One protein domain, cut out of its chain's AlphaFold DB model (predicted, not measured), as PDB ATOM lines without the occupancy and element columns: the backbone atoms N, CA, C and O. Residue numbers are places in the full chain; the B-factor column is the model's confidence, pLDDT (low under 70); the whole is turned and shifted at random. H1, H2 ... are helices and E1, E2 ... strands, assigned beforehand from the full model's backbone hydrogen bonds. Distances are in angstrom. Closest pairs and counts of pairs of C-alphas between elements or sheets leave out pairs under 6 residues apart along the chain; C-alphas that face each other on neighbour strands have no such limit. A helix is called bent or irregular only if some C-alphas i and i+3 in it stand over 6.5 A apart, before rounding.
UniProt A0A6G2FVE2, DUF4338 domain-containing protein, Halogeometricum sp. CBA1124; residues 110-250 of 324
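Overview. This is residues 110 to 250 of the 324 residues of the protein "DUF4338 domain-containing protein" of Halogeometricum sp. CBA1124 (UniProt A0A6G2FVE2). A small antiparallel sheet, in the order E1 E2 E3, is covered on one face by helix H6 in two layers, with H2 beyond H6, away from the sheet. H1 and H2 make an L-shaped corner, and the helical hairpin H4 and H5 lies at another end. The printed part has 141 residues, with six named helices and three named strands, in the order H1 H2 H3 H4 H5 E1 H6 E2 E3; the class is mixed. It is only just loose, close to compact, with a radius of gyration of the C-alphas of 17.5 A and spans of 50 by 49 by 30 A.

Arrangement. Inner strand E2, residues 227 to 234, is antiparallel to E1, residues 187 to 191; N 188 and O 233 are within hydrogen-bond range at 2.8 A. E3, residues 242 to 249, forms an antiparallel hairpin with E2; N 230 and O 246 are 2.8 A apart. H6, residues 205 to 215, is over E2 and E3 at a height over the sheet of 9.1 A, across the strands at 85 degrees to E2 on the local plane; the closest C-alphas of H6 and E2 are Trp 209 and Leu 231, 6.5 A. H2, residues 129 to 139, only just touches H6, with 3 pairs of C-alphas within 8 A, the closest Ile 135 and Tyr 211 at 6.8 A. H1, residues 110 to 127, is close to H2 but not clearly touching, about perpendicular at 84 degrees; their closest C-alphas are Phe 126 and Arg 132, 6.0 A. H3, residues 152 to 155, only grazes the sheet. H4, residues 159 to 169, and H5, residues 174 to 184, touch as a hairpin, opposite ways at a shallow tilt of 31 degrees; their closest C-alphas are Leu 169 and Ile 177, 5.7 A. Every O i to N i+4 pair is within hydrogen-bond range in H1, H2 and H6, against 5 of 7 in H4 and 6 of 7 in H5; H3 is too short for one.

Along the chain. H1 begins at C-alpha 110 (-12.444, 3.048, 54.084) and is 26.3 A long. E2 is 22.9 A long; E3, 20.3 A, ends at C-alpha 249 (-11.411, -22.381, 62.762). H4 is only just irregular: C-alphas 165 and 168 are 6.9 A apart.

Size, cuts and confidence. The two farthest C-alphas, Gln 129 and Pro 173, are 52.3 A apart. The printed part has no cut. The links H2 to H3, E1 to H6 and H6 to E2 are long. Residues 143 to 148 have pLDDT under 70.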
ATOM      1  N   TYR A 110     -12.526   4.467  54.453       81.12
ATOM      2  CA  TYR A 110     -12.444   3.048  54.084       81.12
ATOM      3  C   TYR A 110     -13.253   2.154  55.031       81.12
ATOM      4  O   TYR A 110     -14.045   1.317  54.597       81.12
ATOM      5  N   LYS A 111     -13.058   2.318  56.346       83.38
ATOM      6  CA  LYS A 111     -13.760   1.509  57.352       83.38
ATOM      7  C   LYS A 111     -15.261   1.761  57.321       83.38
ATOM      8  O   LYS A 111     -16.019   0.817  57.514       83.38
ATOM      9  N   GLU A 112     -15.686   3.003  57.120       84.12
ATOM     10  CA  GLU A 112     -17.099   3.368  57.011       84.12
ATOM     11  C   GLU A 112     -17.750   2.677  55.805       84.12
ATOM     12  O   GLU A 112     -18.800   2.048  55.942       84.12
ATOM     13  N   HIS A 113     -17.077   2.710  54.652       81.19
ATOM     14  CA  HIS A 113     -17.506   2.022  53.437       81.19
ATOM     15  C   HIS A 113     -17.615   0.503  53.640       81.19
ATOM     16  O   HIS A 113     -18.668  -0.085  53.390       81.19
ATOM     17  N   GLU A 114     -16.570  -0.136  54.174       82.88
ATOM     18  CA  GLU A 114     -16.581  -1.575  54.472       82.88
ATOM     19  C   GLU A 114     -17.692  -1.950  55.465       82.88
ATOM     20  O   GLU A 114     -18.383  -2.956  55.293       82.88
ATOM     21  N   ARG A 115     -17.919  -1.128  56.500       84.50
ATOM     22  CA  ARG A 115     -19.025  -1.335  57.446       84.50
ATOM     23  C   ARG A 115     -20.379  -1.250  56.755       84.50
ATOM     24  O   ARG A 115     -21.237  -2.066  57.081       84.50
ATOM     25  N   ALA A 116     -20.580  -0.305  55.837       82.44
ATOM     26  CA  ALA A 116     -21.841  -0.154  55.116       82.44
ATOM     27  C   ALA A 116     -22.169  -1.404  54.281       82.44
ATOM     28  O   ALA A 116     -23.295  -1.904  54.357       82.44
ATOM     29  N   ILE A 117     -21.175  -1.961  53.578       82.81
ATOM     30  CA  ILE A 117     -21.319  -3.212  52.814       82.81
ATOM     31  C   ILE A 117     -21.687  -4.371  53.751       82.81
ATOM     32  O   ILE A 117     -22.723  -5.016  53.586       82.81
ATOM     33  N   LEU A 118     -20.889  -4.603  54.798       85.31
ATOM     34  CA  LEU A 118     -21.105  -5.723  55.724       85.31
ATOM     35  C   LEU A 118     -22.416  -5.597  56.515       85.31
ATOM     36  O   LEU A 118     -23.068  -6.597  56.828       85.31
ATOM     37  N   GLN A 119     -22.830  -4.369  56.838       85.00
ATOM     38  CA  GLN A 119     -24.091  -4.098  57.522       85.00
ATOM     39  C   GLN A 119     -25.286  -4.541  56.679       85.00
ATOM     40  O   GLN A 119     -26.261  -5.043  57.242       85.00
ATOM     41  N   LYS A 120     -25.213  -4.384  55.358       82.38
ATOM     42  CA  LYS A 120     -26.266  -4.818  54.444       82.38
ATOM     43  C   LYS A 120     -26.424  -6.331  54.443       82.38
ATOM     44  O   LYS A 120     -27.523  -6.816  54.705       82.38
ATOM     45  N   GLU A 121     -25.324  -7.064  54.275       82.88
ATOM     46  CA  GLU A 121     -25.323  -8.532  54.351       82.88
ATOM     47  C   GLU A 121     -25.876  -9.012  55.699       82.88
ATOM     48  O   GLU A 121     -26.723  -9.906  55.763       82.88
ATOM     49  N   ARG A 122     -25.473  -8.358  56.793       86.44
ATOM     50  CA  ARG A 122     -25.990  -8.652  58.131       86.44
ATOM     51  C   ARG A 122     -27.500  -8.399  58.245       86.44
ATOM     52  O   ARG A 122     -28.206  -9.220  58.826       86.44
ATOM     53  N   ILE A 123     -28.017  -7.291  57.706       85.81
ATOM     54  CA  ILE A 123     -29.464  -7.001  57.685       85.81
ATOM     55  C   ILE A 123     -30.218  -8.079  56.902       85.81
ATOM     56  O   ILE A 123     -31.270  -8.530  57.355       85.81
ATOM     57  N   THR A 124     -29.670  -8.541  55.777       85.25
ATOM     58  CA  THR A 124     -30.249  -9.645  55.002       85.25
ATOM     59  C   THR A 124     -30.351 -10.923  55.837       85.25
ATOM     60  O   THR A 124     -31.413 -11.542  55.854       85.25
ATOM     61  N   GLN A 125     -29.334 -11.263  56.639       85.44
ATOM     62  CA  GLN A 125     -29.419 -12.395  57.577       85.44
ATOM     63  C   GLN A 125     -30.536 -12.211  58.611       85.44
ATOM     64  O   GLN A 125     -31.261 -13.153  58.927       85.44
ATOM     65  N   PHE A 126     -30.731 -10.990  59.111       86.75
ATOM     66  CA  PHE A 126     -31.846 -10.678  60.004       86.75
ATOM     67  C   PHE A 126     -33.209 -10.683  59.304       86.75
ATOM     68  O   PHE A 126     -34.220 -10.639  60.002       86.75
ATOM     69  N   ASN A 127     -33.289 -10.732  57.972       87.81
ATOM     70  CA  ASN A 127     -34.551 -10.899  57.248       87.81
ATOM     71  C   ASN A 127     -34.991 -12.363  57.156       87.81
ATOM     72  O   ASN A 127     -36.182 -12.618  56.967       87.81
ATOM     73  N   GLU A 128     -34.083 -13.315  57.371       90.56
ATOM     74  CA  GLU A 128     -34.429 -14.729  57.440       90.56
ATOM     75  C   GLU A 128     -35.330 -15.018  58.647       90.56
ATOM     76  O   GLU A 128     -35.007 -14.712  59.800       90.56
ATOM     77  N   GLN A 129     -36.468 -15.662  58.390       90.56
ATOM     78  CA  GLN A 129     -37.458 -15.955  59.425       90.56
ATOM     79  C   GLN A 129     -36.881 -16.834  60.549       90.56
ATOM     80  O   GLN A 129     -37.123 -16.578  61.725       90.56
ATOM     81  N   SER A 130     -36.043 -17.812  60.198       92.38
ATOM     82  CA  SER A 130     -35.351 -18.695  61.147       92.38
ATOM     83  C   SER A 130     -34.429 -17.931  62.105       92.38
ATOM     84  O   SER A 130     -34.386 -18.237  63.299       92.38
ATOM     85  N   VAL A 131     -33.709 -16.924  61.600       91.19
ATOM     86  CA  VAL A 131     -32.805 -16.072  62.382       91.19
ATOM     87  C   VAL A 131     -33.610 -15.157  63.298       91.19
ATOM     88  O   VAL A 131     -33.327 -15.090  64.495       91.19
ATOM     89  N   ARG A 132     -34.675 -14.526  62.784       92.75
ATOM     90  CA  ARG A 132     -35.594 -13.702  63.589       92.75
ATOM     91  C   ARG A 132     -36.212 -14.487  64.737       92.75
ATOM     92  O   ARG A 132     -36.231 -14.005  65.868       92.75
ATOM     93  N   ASP A 133     -36.694 -15.692  64.459       94.12
ATOM     94  CA  ASP A 133     -37.309 -16.545  65.473       94.12
ATOM     95  C   ASP A 133     -36.284 -17.008  66.508       94.12
ATOM     96  O   ASP A 133     -36.581 -17.016  67.700       94.12
ATOM     97  N   PHE A 134     -35.053 -17.310  66.085       94.38
ATOM     98  CA  PHE A 134     -33.951 -17.603  66.998       94.38
ATOM     99  C   PHE A 134     -33.630 -16.424  67.930       94.38
ATOM    100  O   PHE A 134     -33.507 -16.626  69.137       94.38
ATOM    101  N   ILE A 135     -33.528 -15.202  67.405       93.62
ATOM    102  CA  ILE A 135     -33.225 -13.999  68.200       93.62
ATOM    103  C   ILE A 135     -34.346 -13.704  69.184       93.62
ATOM    104  O   ILE A 135     -34.091 -13.583  70.377       93.62
ATOM    105  N   ARG A 136     -35.598 -13.674  68.708       93.44
ATOM    106  CA  ARG A 136     -36.777 -13.479  69.569       93.44
ATOM    107  C   ARG A 136     -36.844 -14.530  70.661       93.44
ATOM    108  O   ARG A 136     -37.179 -14.218  71.796       93.44
ATOM    109  N   LYS A 137     -36.499 -15.772  70.322       92.50
ATOM    110  CA  LYS A 137     -36.390 -16.855  71.288       92.50
ATOM    111  C   LYS A 137     -35.313 -16.538  72.328       92.50
ATOM    112  O   LYS A 137     -35.612 -16.646  73.504       92.50
ATOM    113  N   MET A 138     -34.100 -16.144  71.947       94.00
ATOM    114  CA  MET A 138     -33.012 -15.844  72.898       94.00
ATOM    115  C   MET A 138     -33.286 -14.619  73.783       94.00
ATOM    116  O   MET A 138     -32.881 -14.594  74.944       94.00
ATOM    117  N   GLU A 139     -33.968 -13.616  73.234       94.00
ATOM    118  CA  GLU A 139     -34.355 -12.383  73.930       94.00
ATOM    119  C   GLU A 139     -35.634 -12.510  74.755       94.00
ATOM    120  O   GLU A 139     -35.934 -11.613  75.543       94.00
ATOM    121  N   GLY A 140     -36.385 -13.593  74.554       89.19
ATOM    122  CA  GLY A 140     -37.542 -13.939  75.360       89.19
ATOM    123  C   GLY A 140     -37.129 -14.374  76.761       89.19
ATOM    124  O   GLY A 140     -36.091 -15.004  76.962       89.19
ATOM    125  N   ASP A 141     -37.971 -14.044  77.729       79.69
ATOM    126  CA  ASP A 141     -37.736 -14.362  79.128       79.69
ATOM    127  C   ASP A 141     -38.031 -15.839  79.422       79.69
ATOM    128  O   ASP A 141     -39.152 -16.321  79.224       79.69
ATOM    129  N   TYR A 142     -37.039 -16.564  79.946       74.19
ATOM    130  CA  TYR A 142     -37.197 -17.947  80.394       74.19
ATOM    131  C   TYR A 142     -37.262 -18.026  81.901       74.19
ATOM    132  O   TYR A 142     -36.447 -17.450  82.615       74.19
ATOM    133  N   ARG A 143     -38.206 -18.823  82.397       65.69
ATOM    134  CA  ARG A 143     -38.270 -19.140  83.815       65.69
ATOM    135  C   ARG A 143     -37.211 -20.189  84.139       65.69
ATOM    136  O   ARG A 143     -37.304 -21.328  83.685       65.69
ATOM    137  N   THR A 144     -36.223 -19.805  84.930       61.72
ATOM    138  CA  THR A 144     -35.269 -20.739  85.534       61.72
ATOM    139  C   THR A 144     -35.824 -21.233  86.875       61.72
ATOM    140  O   THR A 144     -36.606 -20.547  87.541       61.72
ATOM    141  N   ASN A 145     -35.472 -22.463  87.260       50.78
ATOM    142  CA  ASN A 145     -35.888 -23.048  88.533       50.78
ATOM    143  C   ASN A 145     -35.171 -22.331  89.688       50.78
ATOM    144  O   ASN A 145     -34.093 -22.741  90.104       50.78
ATOM    145  N   GLY A 146     -35.794 -21.272  90.210       57.12
ATOM    146  CA  GLY A 146     -35.399 -20.602  91.455       57.12
ATOM    147  C   GLY A 146     -34.925 -19.154  91.310       57.12
ATOM    148  O   GLY A 146     -34.907 -18.443  92.309       57.12
ATOM    149  N   THR A 147     -34.610 -18.685  90.100       56.44
ATOM    150  CA  THR A 147     -33.973 -17.374  89.860       56.44
ATOM    151  C   THR A 147     -34.701 -16.554  88.792       56.44
ATOM    152  O   THR A 147     -34.125 -16.140  87.797       56.44
ATOM    153  N   GLY A 148     -36.003 -16.329  88.981       67.75
ATOM    154  CA  GLY A 148     -36.766 -15.383  88.160       67.75
ATOM    155  C   GLY A 148     -36.785 -15.684  86.653       67.75
ATOM    156  O   GLY A 148     -36.728 -16.838  86.217       67.75
ATOM    157  N   TYR A 149     -36.951 -14.618  85.873       78.25
ATOM    158  CA  TYR A 149     -36.916 -14.634  84.416       78.25
ATOM    159  C   TYR A 149     -35.509 -14.259  83.947       78.25
ATOM    160  O   TYR A 149     -35.002 -13.209  84.332       78.25
ATOM    161  N   VAL A 150     -34.887 -15.114  83.136       86.44
ATOM    162  CA  VAL A 150     -33.546 -14.901  82.580       86.44
ATOM    163  C   VAL A 150     -33.604 -14.998  81.059       86.44
ATOM    164  O   VAL A 150     -34.244 -15.893  80.503       86.44
ATOM    165  N   SER A 151     -32.914 -14.086  80.382       92.62
ATOM    166  CA  SER A 151     -32.743 -14.065  78.928       92.62
ATOM    167  C   SER A 151     -31.280 -13.817  78.559       92.62
ATOM    168  O   SER A 151     -30.420 -13.594  79.416       92.62
ATOM    169  N   VAL A 152     -30.969 -13.836  77.260       93.81
ATOM    170  CA  VAL A 152     -29.622 -13.484  76.777       93.81
ATOM    171  C   VAL A 152     -29.224 -12.051  77.150       93.81
ATOM    172  O   VAL A 152     -28.037 -11.752  77.234       93.81
ATOM    173  N   LYS A 153     -30.199 -11.177  77.436       93.50
ATOM    174  CA  LYS A 153     -29.962  -9.778  77.812       93.50
ATOM    175  C   LYS A 153     -29.258  -9.649  79.159       93.50
ATOM    176  O   LYS A 153     -28.473  -8.730  79.331       93.50
ATOM    177  N   ASN A 154     -29.448 -10.607  80.070       92.81
ATOM    178  CA  ASN A 154     -28.707 -10.663  81.333       92.81
ATOM    179  C   ASN A 154     -27.200 -10.899  81.130       92.81
ATOM    180  O   ASN A 154     -26.417 -10.686  82.046       92.81
ATOM    181  N   LEU A 155     -26.785 -11.350  79.940       94.38
ATOM    182  CA  LEU A 155     -25.378 -11.523  79.576       94.38
ATOM    183  C   LEU A 155     -24.765 -10.263  78.952       94.38
ATOM    184  O   LEU A 155     -23.622 -10.316  78.498       94.38
ATOM    185  N   ILE A 156     -25.509  -9.157  78.892       94.44
ATOM    186  CA  ILE A 156     -25.046  -7.867  78.383       94.44
ATOM    187  C   ILE A 156     -24.914  -6.924  79.578       94.44
ATOM    188  O   ILE A 156     -25.879  -6.686  80.299       94.44
ATOM    189  N   THR A 157     -23.707  -6.401  79.796       92.62
ATOM    190  CA  THR A 157     -23.462  -5.398  80.838       92.62
ATOM    191  C   THR A 157     -24.114  -4.073  80.466       92.62
ATOM    192  O   THR A 157     -24.006  -3.631  79.322       92.62
ATOM    193  N   ASP A 158     -24.742  -3.423  81.443       92.62
ATOM    194  CA  ASP A 158     -25.195  -2.046  81.291       92.62
ATOM    195  C   ASP A 158     -23.993  -1.089  81.214       92.62
ATOM    196  O   ASP A 158     -23.073  -1.133  82.036       92.62
ATOM    197  N   GLY A 159     -23.975  -0.242  80.184       92.25
ATOM    198  CA  GLY A 159     -22.844   0.645  79.920       92.25
ATOM    199  C   GLY A 159     -22.674   1.750  80.965       92.25
ATOM    200  O   GLY A 159     -21.542   2.146  81.242       92.25
ATOM    201  N   GLU A 160     -23.767   2.227  81.559       93.69
ATOM    202  CA  GLU A 160     -23.746   3.266  82.589       93.69
ATOM    203  C   GLU A 160     -23.224   2.693  83.912       93.69
ATOM    204  O   GLU A 160     -22.375   3.308  84.558       93.69
ATOM    205  N   ASP A 161     -23.648   1.482  84.279       90.69
ATOM    206  CA  ASP A 161     -23.130   0.785  85.461       90.69
ATOM    207  C   ASP A 161     -21.634   0.466  85.321       90.69
ATOM    208  O   ASP A 161     -20.856   0.705  86.249       90.69
ATOM    209  N   LEU A 162     -21.203  -0.003  84.142       91.38
ATOM    210  CA  LEU A 162     -19.786  -0.213  83.832       91.38
ATOM    211  C   LEU A 162     -18.988   1.093  83.929       91.38
ATOM    212  O   LEU A 162     -17.906   1.122  84.514       91.38
ATOM    213  N   TYR A 163     -19.515   2.186  83.372       93.56
ATOM    214  CA  TYR A 163     -18.865   3.491  83.442       93.56
ATOM    215  C   TYR A 163     -18.723   3.970  84.889       93.56
ATOM    216  O   TYR A 163     -17.644   4.407  85.281       93.56
ATOM    217  N   ARG A 164     -19.770   3.842  85.710       92.62
ATOM    218  CA  ARG A 164     -19.734   4.229  87.129       92.62
ATOM    219  C   ARG A 164     -18.711   3.443  87.938       92.62
ATOM    220  O   ARG A 164     -18.135   4.010  88.861       92.62
ATOM    221  N   SER A 165     -18.486   2.175  87.597       89.62
ATOM    222  CA  SER A 165     -17.499   1.336  88.282       89.62
ATOM    223  C   SER A 165     -16.060   1.677  87.867       89.62
ATOM    224  O   SER A 165     -15.162   1.699  88.707       89.62
ATOM    225  N   LEU A 166     -15.838   2.053  86.600       91.94
ATOM    226  CA  LEU A 166     -14.498   2.327  86.063       91.94
ATOM    227  C   LEU A 166     -14.060   3.799  86.121       91.94
ATOM    228  O   LEU A 166     -12.865   4.068  86.235       91.94
ATOM    229  N   ALA A 167     -14.980   4.760  86.031       93.31
ATOM    230  CA  ALA A 167     -14.651   6.188  85.994       93.31
ATOM    231  C   ALA A 167     -13.837   6.661  87.217       93.31
ATOM    232  O   ALA A 167     -12.837   7.347  87.008       93.31
ATOM    233  N   PRO A 168     -14.151   6.251  88.467       91.31
ATOM    234  CA  PRO A 168     -13.375   6.655  89.643       91.31
ATOM    235  C   PRO A 168     -11.927   6.146  89.650       91.31
ATOM    236  O   PRO A 168     -11.105   6.656  90.408       91.31
ATOM    237  N   LEU A 169     -11.605   5.129  88.842       90.12
ATOM    238  CA  LEU A 169     -10.252   4.578  88.757       90.12
ATOM    239  C   LEU A 169      -9.304   5.517  88.006       90.12
ATOM    240  O   LEU A 169      -8.104   5.478  88.247       90.12
ATOM    241  N   GLN A 170      -9.813   6.374  87.118       89.31
ATOM    242  CA  GLN A 170      -8.972   7.223  86.264       89.31
ATOM    243  C   GLN A 170      -8.142   8.238  87.060       89.31
ATOM    244  O   GLN A 170      -7.036   8.580  86.645       89.31
ATOM    245  N   ASP A 171      -8.648   8.666  88.217       90.81
ATOM    246  CA  ASP A 171      -8.011   9.668  89.075       90.81
ATOM    247  C   ASP A 171      -7.041   9.059  90.107       90.81
ATOM    248  O   ASP A 171      -6.413   9.785  90.882       90.81
ATOM    249  N   LYS A 172      -6.907   7.726  90.144       92.12
ATOM    250  CA  LYS A 172      -6.093   7.020  91.143       92.12
ATOM    251  C   LYS A 172      -4.647   6.799  90.682       92.12
ATOM    252  O   LYS A 172      -4.360   6.738  89.485       92.12
ATOM    253  N   PRO A 173      -3.698   6.621  91.619       94.62
ATOM    254  CA  PRO A 173      -2.357   6.158  91.285       94.62
ATOM    255  C   PRO A 173      -2.395   4.803  90.569       94.62
ATOM    256  O   PRO A 173      -3.188   3.926  90.907       94.62
ATOM    257  N   ARG A 174      -1.479   4.585  89.616       91.69
ATOM    258  CA  ARG A 174      -1.430   3.367  88.783       91.69
ATOM    259  C   ARG A 174      -1.430   2.058  89.584       91.69
ATOM    260  O   ARG A 174      -2.001   1.071  89.133       91.69
ATOM    261  N   GLU A 175      -0.775   2.040  90.740       92.31
ATOM    262  CA  GLU A 175      -0.689   0.864  91.615       92.31
ATOM    263  C   GLU A 175      -2.051   0.500  92.224       92.31
ATOM    264  O   GLU A 175      -2.409  -0.675  92.285       92.31
ATOM    265  N   GLU A 176      -2.840   1.508  92.603       91.19
ATOM    266  CA  GLU A 176      -4.207   1.333  93.099       91.19
ATOM    267  C   GLU A 176      -5.157   0.927  91.971       91.19
ATOM    268  O   GLU A 176      -5.961   0.017  92.155       91.19
ATOM    269  N   ILE A 177      -4.993   1.511  90.775       92.25
ATOM    270  CA  ILE A 177      -5.765   1.138  89.578       92.25
ATOM    271  C   ILE A 177      -5.639  -0.356  89.291       92.25
ATOM    272  O   ILE A 177      -6.648  -1.029  89.107       92.25
ATOM    273  N   VAL A 178      -4.412  -0.887  89.243       91.56
ATOM    274  CA  VAL A 178      -4.189  -2.311  88.937       91.56
ATOM    275  C   VAL A 178      -4.882  -3.195  89.971       91.56
ATOM    276  O   VAL A 178      -5.570  -4.139  89.596       91.56
ATOM    277  N   LYS A 179      -4.760  -2.855  91.257       91.31
ATOM    278  CA  LYS A 179      -5.355  -3.628  92.350       91.31
ATOM    279  C   LYS A 179      -6.887  -3.611  92.328       91.31
ATOM    280  O   LYS A 179      -7.515  -4.625  92.612       91.31
ATOM    281  N   GLU A 180      -7.500  -2.474  92.009       90.12
ATOM    282  CA  GLU A 180      -8.961  -2.373  91.922       90.12
ATOM    283  C   GLU A 180      -9.508  -3.042  90.656       90.12
ATOM    284  O   GLU A 180     -10.519  -3.742  90.722       90.12
ATOM    285  N   LEU A 181      -8.795  -2.936  89.528       91.19
ATOM    286  CA  LEU A 181      -9.168  -3.611  88.282       91.19
ATOM    287  C   LEU A 181      -9.203  -5.138  88.410       91.19
ATOM    288  O   LEU A 181     -10.055  -5.758  87.782       91.19
ATOM    289  N   GLU A 182      -8.345  -5.742  89.241       89.81
ATOM    290  CA  GLU A 182      -8.382  -7.188  89.534       89.81
ATOM    291  C   GLU A 182      -9.720  -7.650  90.142       89.81
ATOM    292  O   GLU A 182     -10.066  -8.832  90.073       89.81
ATOM    293  N   THR A 183     -10.476  -6.731  90.749       89.88
ATOM    294  CA  THR A 183     -11.797  -7.017  91.323       89.88
ATOM    295  C   THR A 183     -12.923  -6.578  90.389       89.88
ATOM    296  O   THR A 183     -13.888  -7.314  90.215       89.88
ATOM    297  N   GLU A 184     -12.786  -5.411  89.753       91.38
ATOM    298  CA  GLU A 184     -13.812  -4.829  88.876       91.38
ATOM    299  C   GLU A 184     -13.974  -5.558  87.535       91.38
ATOM    300  O   GLU A 184     -15.061  -5.546  86.952       91.38
ATOM    301  N   ILE A 185     -12.913  -6.192  87.024       93.06
ATOM    302  CA  ILE A 185     -12.942  -6.946  85.765       93.06
ATOM    303  C   ILE A 185     -12.198  -8.266  85.965       93.06
ATOM    304  O   ILE A 185     -10.979  -8.300  86.129       93.06
ATOM    305  N   GLN A 186     -12.927  -9.375  85.894       95.38
ATOM    306  CA  GLN A 186     -12.410 -10.728  86.091       95.38
ATOM    307  C   GLN A 186     -12.655 -11.580  84.839       95.38
ATOM    308  O   GLN A 186     -13.541 -12.442  84.826       95.38
ATOM    309  N   PRO A 187     -11.887 -11.350  83.756       96.06
ATOM    310  CA  PRO A 187     -12.126 -12.011  82.489       96.06
ATOM    311  C   PRO A 187     -11.720 -13.487  82.553       96.06
ATOM    312  O   PRO A 187     -10.622 -13.832  82.990       96.06
ATOM    313  N   TYR A 188     -12.572 -14.363  82.034       97.00
ATOM    314  CA  TYR A 188     -12.266 -15.775  81.839       97.00
ATOM    315  C   TYR A 188     -12.770 -16.269  80.482       97.00
ATOM    316  O   TYR A 188     -13.678 -15.700  79.872       97.00
ATOM    317  N   VAL A 189     -12.151 -17.344  79.992       97.56
ATOM    318  CA  VAL A 189     -12.510 -17.971  78.718       97.56
ATOM    319  C   VAL A 189     -13.346 -19.212  78.991       97.56
ATOM    320  O   VAL A 189     -12.951 -20.079  79.768       97.56
ATOM    321  N   GLN A 190     -14.484 -19.313  78.316       96.88
ATOM    322  CA  GLN A 190     -15.376 -20.464  78.359       96.88
ATOM    323  C   GLN A 190     -15.551 -21.030  76.950       96.88
ATOM    324  O   GLN A 190     -15.851 -20.292  76.013       96.88
ATOM    325  N   VAL A 191     -15.378 -22.342  76.790       97.00
ATOM    326  CA  VAL A 191     -15.665 -23.016  75.517       97.00
ATOM    327  C   VAL A 191     -17.179 -23.044  75.306       97.00
ATOM    328  O   VAL A 191     -17.935 -23.377  76.214       97.00
ATOM    329  N   ALA A 192     -17.632 -22.659  74.116       95.81
ATOM    330  CA  ALA A 192     -19.038 -22.659  73.742       95.81
ATOM    331  C   ALA A 192     -19.393 -23.960  73.018       95.81
ATOM    332  O   ALA A 192     -19.444 -24.011  71.785       95.81
ATOM    333  N   GLU A 193     -19.616 -25.024  73.786       93.00
ATOM    334  CA  GLU A 193     -20.014 -26.320  73.241       93.00
ATOM    335  C   GLU A 193     -21.527 -26.405  73.006       93.00
ATOM    336  O   GLU A 193     -22.347 -25.784  73.684       93.00
ATOM    337  N   LYS A 194     -21.915 -27.172  71.984       91.44
ATOM    338  CA  LYS A 194     -23.323 -27.368  71.631       91.44
ATOM    339  C   LYS A 194     -23.966 -28.356  72.602       91.44
ATOM    340  O   LYS A 194     -23.480 -29.472  72.741       91.44
ATOM    341  N   GLY A 195     -25.115 -27.997  73.170       91.31
ATOM    342  CA  GLY A 195     -25.856 -28.828  74.120       91.31
ATOM    343  C   GLY A 195     -25.460 -28.596  75.579       91.31
ATOM    344  O   GLY A 195     -26.217 -28.980  76.471       91.31
ATOM    345  N   GLU A 196     -24.331 -27.933  75.829       94.69
ATOM    346  CA  GLU A 196     -23.937 -27.518  77.171       94.69
ATOM    347  C   GLU A 196     -24.693 -26.261  77.592       94.69
ATOM    348  O   GLU A 196     -24.856 -25.315  76.817       94.69
ATOM    349  N   LYS A 197     -25.170 -26.249  78.837       93.19
ATOM    350  CA  LYS A 197     -25.921 -25.126  79.397       93.19
ATOM    351  C   LYS A 197     -25.021 -24.269  80.271       93.19
ATOM    352  O   LYS A 197     -24.253 -24.778  81.078       93.19
ATOM    353  N   CYS A 198     -25.181 -22.960  80.152       92.00
ATOM    354  CA  CYS A 198     -24.632 -21.988  81.078       92.00
ATOM    355  C   CYS A 198     -25.187 -22.246  82.484       92.00
ATOM    356  O   CYS A 198     -26.403 -22.266  82.667       92.00
ATOM    357  N   GLU A 199     -24.312 -22.388  83.474       90.12
ATOM    358  CA  GLU A 199     -24.707 -22.648  84.867       90.12
ATOM    359  C   GLU A 199     -25.535 -21.504  85.471       90.12
ATOM    360  O   GLU A 199     -26.427 -21.741  86.279       90.12
ATOM    361  N   LEU A 200     -25.280 -20.266  85.035       89.69
ATOM    362  CA  LEU A 200     -25.909 -19.060  85.582       89.69
ATOM    363  C   LEU A 200     -27.269 -18.752  84.948       89.69
ATOM    364  O   LEU A 200     -28.166 -18.247  85.616       89.69
ATOM    365  N   THR A 201     -27.421 -19.027  83.648       88.94
ATOM    366  CA  THR A 201     -28.616 -18.634  82.879       88.94
ATOM    367  C   THR A 201     -29.432 -19.811  82.358       88.94
ATOM    368  O   THR A 201     -30.551 -19.626  81.888       88.94
ATOM    369  N   GLY A 202     -28.890 -21.030  82.385       89.56
ATOM    370  CA  GLY A 202     -29.514 -22.227  81.816       89.56
ATOM    371  C   GLY A 202     -29.600 -22.241  80.282       89.56
ATOM    372  O   GLY A 202     -30.087 -23.222  79.711       89.56
ATOM    373  N   LEU A 203     -29.135 -21.180  79.611       91.50
ATOM    374  CA  LEU A 203     -29.100 -21.068  78.155       91.50
ATOM    375  C   LEU A 203     -27.986 -21.939  77.572       91.50
ATOM    376  O   LEU A 203     -26.928 -22.091  78.172       91.50
ATOM    377  N   ASP A 204     -28.211 -22.481  76.379       94.56
ATOM    378  CA  ASP A 204     -27.193 -23.237  75.646       94.56
ATOM    379  C   ASP A 204     -26.008 -22.327  75.266       94.56
ATOM    380  O   ASP A 204     -26.206 -21.247  74.699       94.56
ATOM    381  N   LEU A 205     -24.782 -22.753  75.590       95.88
ATOM    382  CA  LEU A 205     -23.560 -21.961  75.405       95.88
ATOM    383  C   LEU A 205     -23.300 -21.636  73.933       95.88
ATOM    384  O   LEU A 205     -22.942 -20.504  73.600       95.88
ATOM    385  N   MET A 206     -23.535 -22.593  73.035       95.44
ATOM    386  CA  MET A 206     -23.419 -22.361  71.597       95.44
ATOM    387  C   MET A 206     -24.477 -21.365  71.103       95.44
ATOM    388  O   MET A 206     -24.181 -20.535  70.245       95.44
ATOM    389  N   ASN A 207     -25.699 -21.385  71.638       95.31
ATOM    390  CA  ASN A 207     -26.717 -20.393  71.291       95.31
ATOM    391  C   ASN A 207     -26.376 -18.992  71.817       95.31
ATOM    392  O   ASN A 207     -26.618 -18.023  71.098       95.31
ATOM    393  N   ILE A 208     -25.768 -18.872  73.002       95.94
ATOM    394  CA  ILE A 208     -25.215 -17.595  73.485       95.94
ATOM    395  C   ILE A 208     -24.175 -17.081  72.483       95.94
ATOM    396  O   ILE A 208     -24.297 -15.964  71.986       95.94
ATOM    397  N   TRP A 209     -23.193 -17.913  72.120       95.88
ATOM    398  CA  TRP A 209     -22.157 -17.536  71.153       95.88
ATOM    399  C   TRP A 209     -22.752 -17.122  69.801       95.88
ATOM    400  O   TRP A 209     -22.376 -16.091  69.247       95.88
ATOM    401  N   ARG A 210     -23.735 -17.878  69.293       94.38
ATOM    402  CA  ARG A 210     -24.434 -17.568  68.036       94.38
ATOM    403  C   ARG A 210     -25.169 -16.235  68.098       94.38
ATOM    404  O   ARG A 210     -25.100 -15.490  67.128       94.38
ATOM    405  N   TYR A 211     -25.845 -15.928  69.206       95.19
ATOM    406  CA  TYR A 211     -26.538 -14.651  69.386       95.19
ATOM    407  C   TYR A 211     -25.573 -13.471  69.210       95.19
ATOM    408  O   TYR A 211     -25.790 -12.637  68.333       95.19
ATOM    409  N   PHE A 212     -24.454 -13.465  69.942       94.88
ATOM    410  CA  PHE A 212     -23.423 -12.427  69.802       94.88
ATOM    411  C   PHE A 212     -22.749 -12.435  68.424       94.88
ATOM    412  O   PHE A 212     -22.339 -11.394  67.914       94.88
ATOM    413  N   ARG A 213     -22.647 -13.601  67.778       92.81
ATOM    414  CA  ARG A 213     -22.078 -13.702  66.432       92.81
ATOM    415  C   ARG A 213     -22.971 -13.069  65.362       92.81
ATOM    416  O   ARG A 213     -22.416 -12.526  64.408       92.81
ATOM    417  N   TYR A 214     -24.299 -13.118  65.506       91.75
ATOM    418  CA  TYR A 214     -25.240 -12.455  64.588       91.75
ATOM    419  C   TYR A 214     -25.231 -10.926  64.730       91.75
ATOM    420  O   TYR A 214     -25.469 -10.223  63.754       91.75
ATOM    421  N   THR A 215     -24.940 -10.398  65.922       85.38
ATOM    422  CA  THR A 215     -24.915  -8.946  66.178       85.38
ATOM    423  C   THR A 215     -23.566  -8.286  65.867       85.38
ATOM    424  O   THR A 215     -23.458  -7.061  65.912       85.38
ATOM    425  N   TRP A 216     -22.542  -9.069  65.506       87.06
ATOM    426  CA  TRP A 216     -21.211  -8.561  65.162       87.06
ATOM    427  C   TRP A 216     -21.198  -7.768  63.841       87.06
ATOM    428  O   TRP A 216     -22.168  -7.749  63.085       87.06
ATOM    429  N   LEU A 217     -20.088  -7.085  63.549       82.06
ATOM    430  CA  LEU A 217     -19.915  -6.298  62.318       82.06
ATOM    431  C   LEU A 217     -19.955  -7.150  61.040       82.06
ATOM    432  O   LEU A 217     -20.595  -6.766  60.072       82.06
ATOM    433  N   THR A 218     -19.288  -8.304  61.038       84.06
ATOM    434  CA  THR A 218     -19.218  -9.202  59.876       84.06
ATOM    435  C   THR A 218     -20.369 -10.209  59.896       84.06
ATOM    436  O   THR A 218     -20.613 -10.792  60.960       84.06
ATOM    437  N   PRO A 219     -21.004 -10.530  58.759       84.69
ATOM    438  CA  PRO A 219     -22.085 -11.511  58.708       84.69
ATOM    439  C   PRO A 219     -21.612 -12.906  59.113       84.69
ATOM    440  O   PRO A 219     -20.424 -13.245  59.045       84.69
ATOM    441  N   TYR A 220     -22.539 -13.712  59.621       86.00
ATOM    442  CA  TYR A 220     -22.247 -15.046  60.130       86.00
ATOM    443  C   TYR A 220     -22.383 -16.102  59.035       86.00
ATOM    444  O   TYR A 220     -23.486 -16.548  58.742       86.00
ATOM    445  N   ASN A 221     -21.252 -16.525  58.474       81.00
ATOM    446  CA  ASN A 221     -21.185 -17.607  57.493       81.00
ATOM    447  C   ASN A 221     -20.563 -18.861  58.114       81.00
ATOM    448  O   ASN A 221     -19.626 -18.783  58.916       81.00
ATOM    449  N   THR A 222     -21.083 -20.033  57.750       73.00
ATOM    450  CA  THR A 222     -20.550 -21.312  58.220       73.00
ATOM    451  C   THR A 222     -19.261 -21.639  57.472       73.00
ATOM    452  O   THR A 222     -19.252 -21.865  56.267       73.00
ATOM    453  N   VAL A 223     -18.143 -21.675  58.198       71.94
ATOM    454  CA  VAL A 223     -16.859 -22.089  57.622       71.94
ATOM    455  C   VAL A 223     -16.774 -23.617  57.668       71.94
ATOM    456  O   VAL A 223     -16.922 -24.189  58.757       71.94
ATOM    457  N   PRO A 224     -16.541 -24.298  56.531       72.81
ATOM    458  CA  PRO A 224     -16.372 -25.742  56.519       72.81
ATOM    459  C   PRO A 224     -15.113 -26.138  57.296       72.81
ATOM    460  O   PRO A 224     -14.043 -25.559  57.121       72.81
ATOM    461  N   GLY A 225     -15.238 -27.158  58.142       79.50
ATOM    462  CA  GLY A 225     -14.140 -27.672  58.960       79.50
ATOM    463  C   GLY A 225     -14.481 -27.722  60.446       79.50
ATOM    464  O   GLY A 225     -15.643 -27.645  60.845       79.50
ATOM    465  N   ARG A 226     -13.449 -27.901  61.274       85.00
ATOM    466  CA  ARG A 226     -13.585 -27.886  62.736       85.00
ATOM    467  C   ARG A 226     -13.478 -26.457  63.237       85.00
ATOM    468  O   ARG A 226     -12.505 -25.785  62.894       85.00
ATOM    469  N   ASN A 227     -14.433 -26.064  64.071       88.06
ATOM    470  CA  ASN A 227     -14.469 -24.771  64.739       88.06
ATOM    471  C   ASN A 227     -14.595 -25.005  66.245       88.06
ATOM    472  O   ASN A 227     -15.453 -25.775  66.677       88.06
ATOM    473  N   ILE A 228     -13.743 -24.348  67.027       92.50
ATOM    474  CA  ILE A 228     -13.865 -24.279  68.483       92.50
ATOM    475  C   ILE A 228     -14.248 -22.848  68.824       92.50
ATOM    476  O   ILE A 228     -13.509 -21.919  68.508       92.50
ATOM    477  N   ASN A 229     -15.412 -22.678  69.438       94.81
ATOM    478  CA  ASN A 229     -15.963 -21.374  69.770       94.81
ATOM    479  C   ASN A 229     -15.720 -21.062  71.244       94.81
ATOM    480  O   ASN A 229     -15.825 -21.944  72.092       94.81
ATOM    481  N   PHE A 230     -15.422 -19.803  71.544       96.88
ATOM    482  CA  PHE A 230     -15.139 -19.329  72.891       96.88
ATOM    483  C   PHE A 230     -15.981 -18.100  73.214       96.88
ATOM    484  O   PHE A 230     -16.153 -17.210  72.376       96.88
ATOM    485  N   LEU A 231     -16.460 -18.046  74.451       97.25
ATOM    486  CA  LEU A 231     -16.996 -16.862  75.104       97.25
ATOM    487  C   LEU A 231     -15.908 -16.305  76.026       97.25
ATOM    488  O   LEU A 231     -15.320 -17.046  76.812       97.25
ATOM    489  N   ILE A 232     -15.654 -15.007  75.937       97.50
ATOM    490  CA  ILE A 232     -14.849 -14.257  76.902       97.50
ATOM    491  C   ILE A 232     -15.853 -13.567  77.820       97.50
ATOM    492  O   ILE A 232     -16.681 -12.788  77.344       97.50
ATOM    493  N   ARG A 233     -15.831 -13.899  79.110       96.81
ATOM    494  CA  ARG A 233     -16.848 -13.485  80.087       96.81
ATOM    495  C   ARG A 233     -16.209 -12.799  81.277       96.81
ATOM    496  O   ARG A 233     -15.059 -13.087  81.585       96.81
ATOM    497  N   ASP A 234     -16.965 -11.938  81.940       96.44
ATOM    498  CA  ASP A 234     -16.516 -11.225  83.133       96.44
ATOM    499  C   ASP A 234     -17.141 -11.821  84.398       96.44
ATOM    500  O   ASP A 234     -18.352 -11.743  84.569       96.44
ATOM    501  N   ALA A 235     -16.347 -12.421  85.284       96.06
ATOM    502  CA  ALA A 235     -16.836 -12.999  86.535       96.06
ATOM    503  C   ALA A 235     -17.133 -11.956  87.631       96.06
ATOM    504  O   ALA A 235     -17.724 -12.314  88.647       96.06
ATOM    505  N   SER A 236     -16.769 -10.680  87.446       93.56
ATOM    506  CA  SER A 236     -17.004  -9.639  88.460       93.56
ATOM    507  C   SER A 236     -18.473  -9.215  88.575       93.56
ATOM    508  O   SER A 236     -18.856  -8.562  89.546       93.56
ATOM    509  N   ARG A 237     -19.311  -9.576  87.594       91.88
ATOM    510  CA  ARG A 237     -20.714  -9.148  87.493       91.88
ATOM    511  C   ARG A 237     -21.679 -10.325  87.470       91.88
ATOM    512  O   ARG A 237     -21.343 -11.428  87.039       91.88
ATOM    513  N   GLU A 238     -22.917 -10.066  87.891       91.12
ATOM    514  CA  GLU A 238     -23.992 -11.061  87.883       91.12
ATOM    515  C   GLU A 238     -24.188 -11.666  86.485       91.12
ATOM    516  O   GLU A 238     -24.029 -10.996  85.466       91.12
ATOM    517  N   TYR A 239     -24.507 -12.962  86.439       92.00
ATOM    518  CA  TYR A 239     -24.675 -13.749  85.211       92.00
ATOM    519  C   TYR A 239     -23.442 -13.840  84.305       92.00
ATOM    520  O   TYR A 239     -23.521 -14.471  83.251       92.00
ATOM    521  N   HIS A 240     -22.302 -13.300  84.732       95.25
ATOM    522  CA  HIS A 240     -21.034 -13.277  84.018       95.25
ATOM    523  C   HIS A 240     -21.199 -12.809  82.562       95.25
ATOM    524  O   HIS A 240     -21.237 -13.645  81.646       95.25
ATOM    525  N   PRO A 241     -21.372 -11.502  82.322       95.94
ATOM    526  CA  PRO A 241     -21.673 -10.969  81.001       95.94
ATOM    527  C   PRO A 241     -20.563 -11.262  79.988       95.94
ATOM    528  O   PRO A 241     -19.400 -11.475  80.339       95.94
ATOM    529  N   VAL A 242     -20.934 -11.304  78.710       96.56
ATOM    530  CA  VAL A 242     -20.011 -11.587  77.607       96.56
ATOM    531  C   VAL A 242     -19.290 -10.301  77.210       96.56
ATOM    532  O   VAL A 242     -19.909  -9.343  76.762       96.56
ATOM    533  N   MET A 243     -17.964 -10.307  77.337       94.81
ATOM    534  CA  MET A 243     -17.079  -9.222  76.900       94.81
ATOM    535  C   MET A 243     -16.681  -9.363  75.431       94.81
ATOM    536  O   MET A 243     -16.379  -8.386  74.753       94.81
ATOM    537  N   GLY A 244     -16.634 -10.599  74.940       94.88
ATOM    538  CA  GLY A 244     -16.221 -10.889  73.579       94.88
ATOM    539  C   GLY A 244     -16.427 -12.347  73.213       94.88
ATOM    540  O   GLY A 244     -16.708 -13.200  74.055       94.88
ATOM    541  N   ILE A 245     -16.264 -12.637  71.929       95.19
ATOM    542  CA  ILE A 245     -16.287 -13.997  71.401       95.19
ATOM    543  C   ILE A 245     -15.024 -14.243  70.588       95.19
ATOM    544  O   ILE A 245     -14.470 -13.328  69.981       95.19
ATOM    545  N   ALA A 246     -14.587 -15.493  70.543       93.81
ATOM    546  CA  ALA A 246     -13.523 -15.927  69.650       93.81
ATOM    547  C   ALA A 246     -13.897 -17.259  68.998       93.81
ATOM    548  O   ALA A 246     -14.769 -17.987  69.480       93.81
ATOM    549  N   SER A 247     -13.243 -17.574  67.885       91.38
ATOM    550  CA  SER A 247     -13.363 -18.873  67.237       91.38
ATOM    551  C   SER A 247     -12.020 -19.291  66.659       91.38
ATOM    552  O   SER A 247     -11.347 -18.500  65.998       91.38
ATOM    553  N   LEU A 248     -11.632 -20.535  66.915       90.81
ATOM    554  CA  LEU A 248     -10.515 -21.192  66.258       90.81
ATOM    555  C   LEU A 248     -11.079 -22.106  65.179       90.81
ATOM    556  O   LEU A 248     -11.615 -23.175  65.474       90.81
ATOM    557  N   ALA A 249     -10.951 -21.660  63.935       86.62
ATOM    558  CA  ALA A 249     -11.411 -22.381  62.762       86.62
ATOM    559  C   ALA A 249     -10.260 -23.103  62.062       86.62
ATOM    560  O   ALA A 249      -9.101 -22.678  62.092       86.62
ATOM    561  N   SER A 250     -10.597 -24.193  61.379       84.12
ATOM    562  CA  SER A 250      -9.687 -24.815  60.420       84.12
ATOM    563  C   SER A 250      -9.357 -23.814  59.314       84.12
ATOM    564  O   SER A 250     -10.218 -23.065  58.858       84.12
TER     565      SER A 250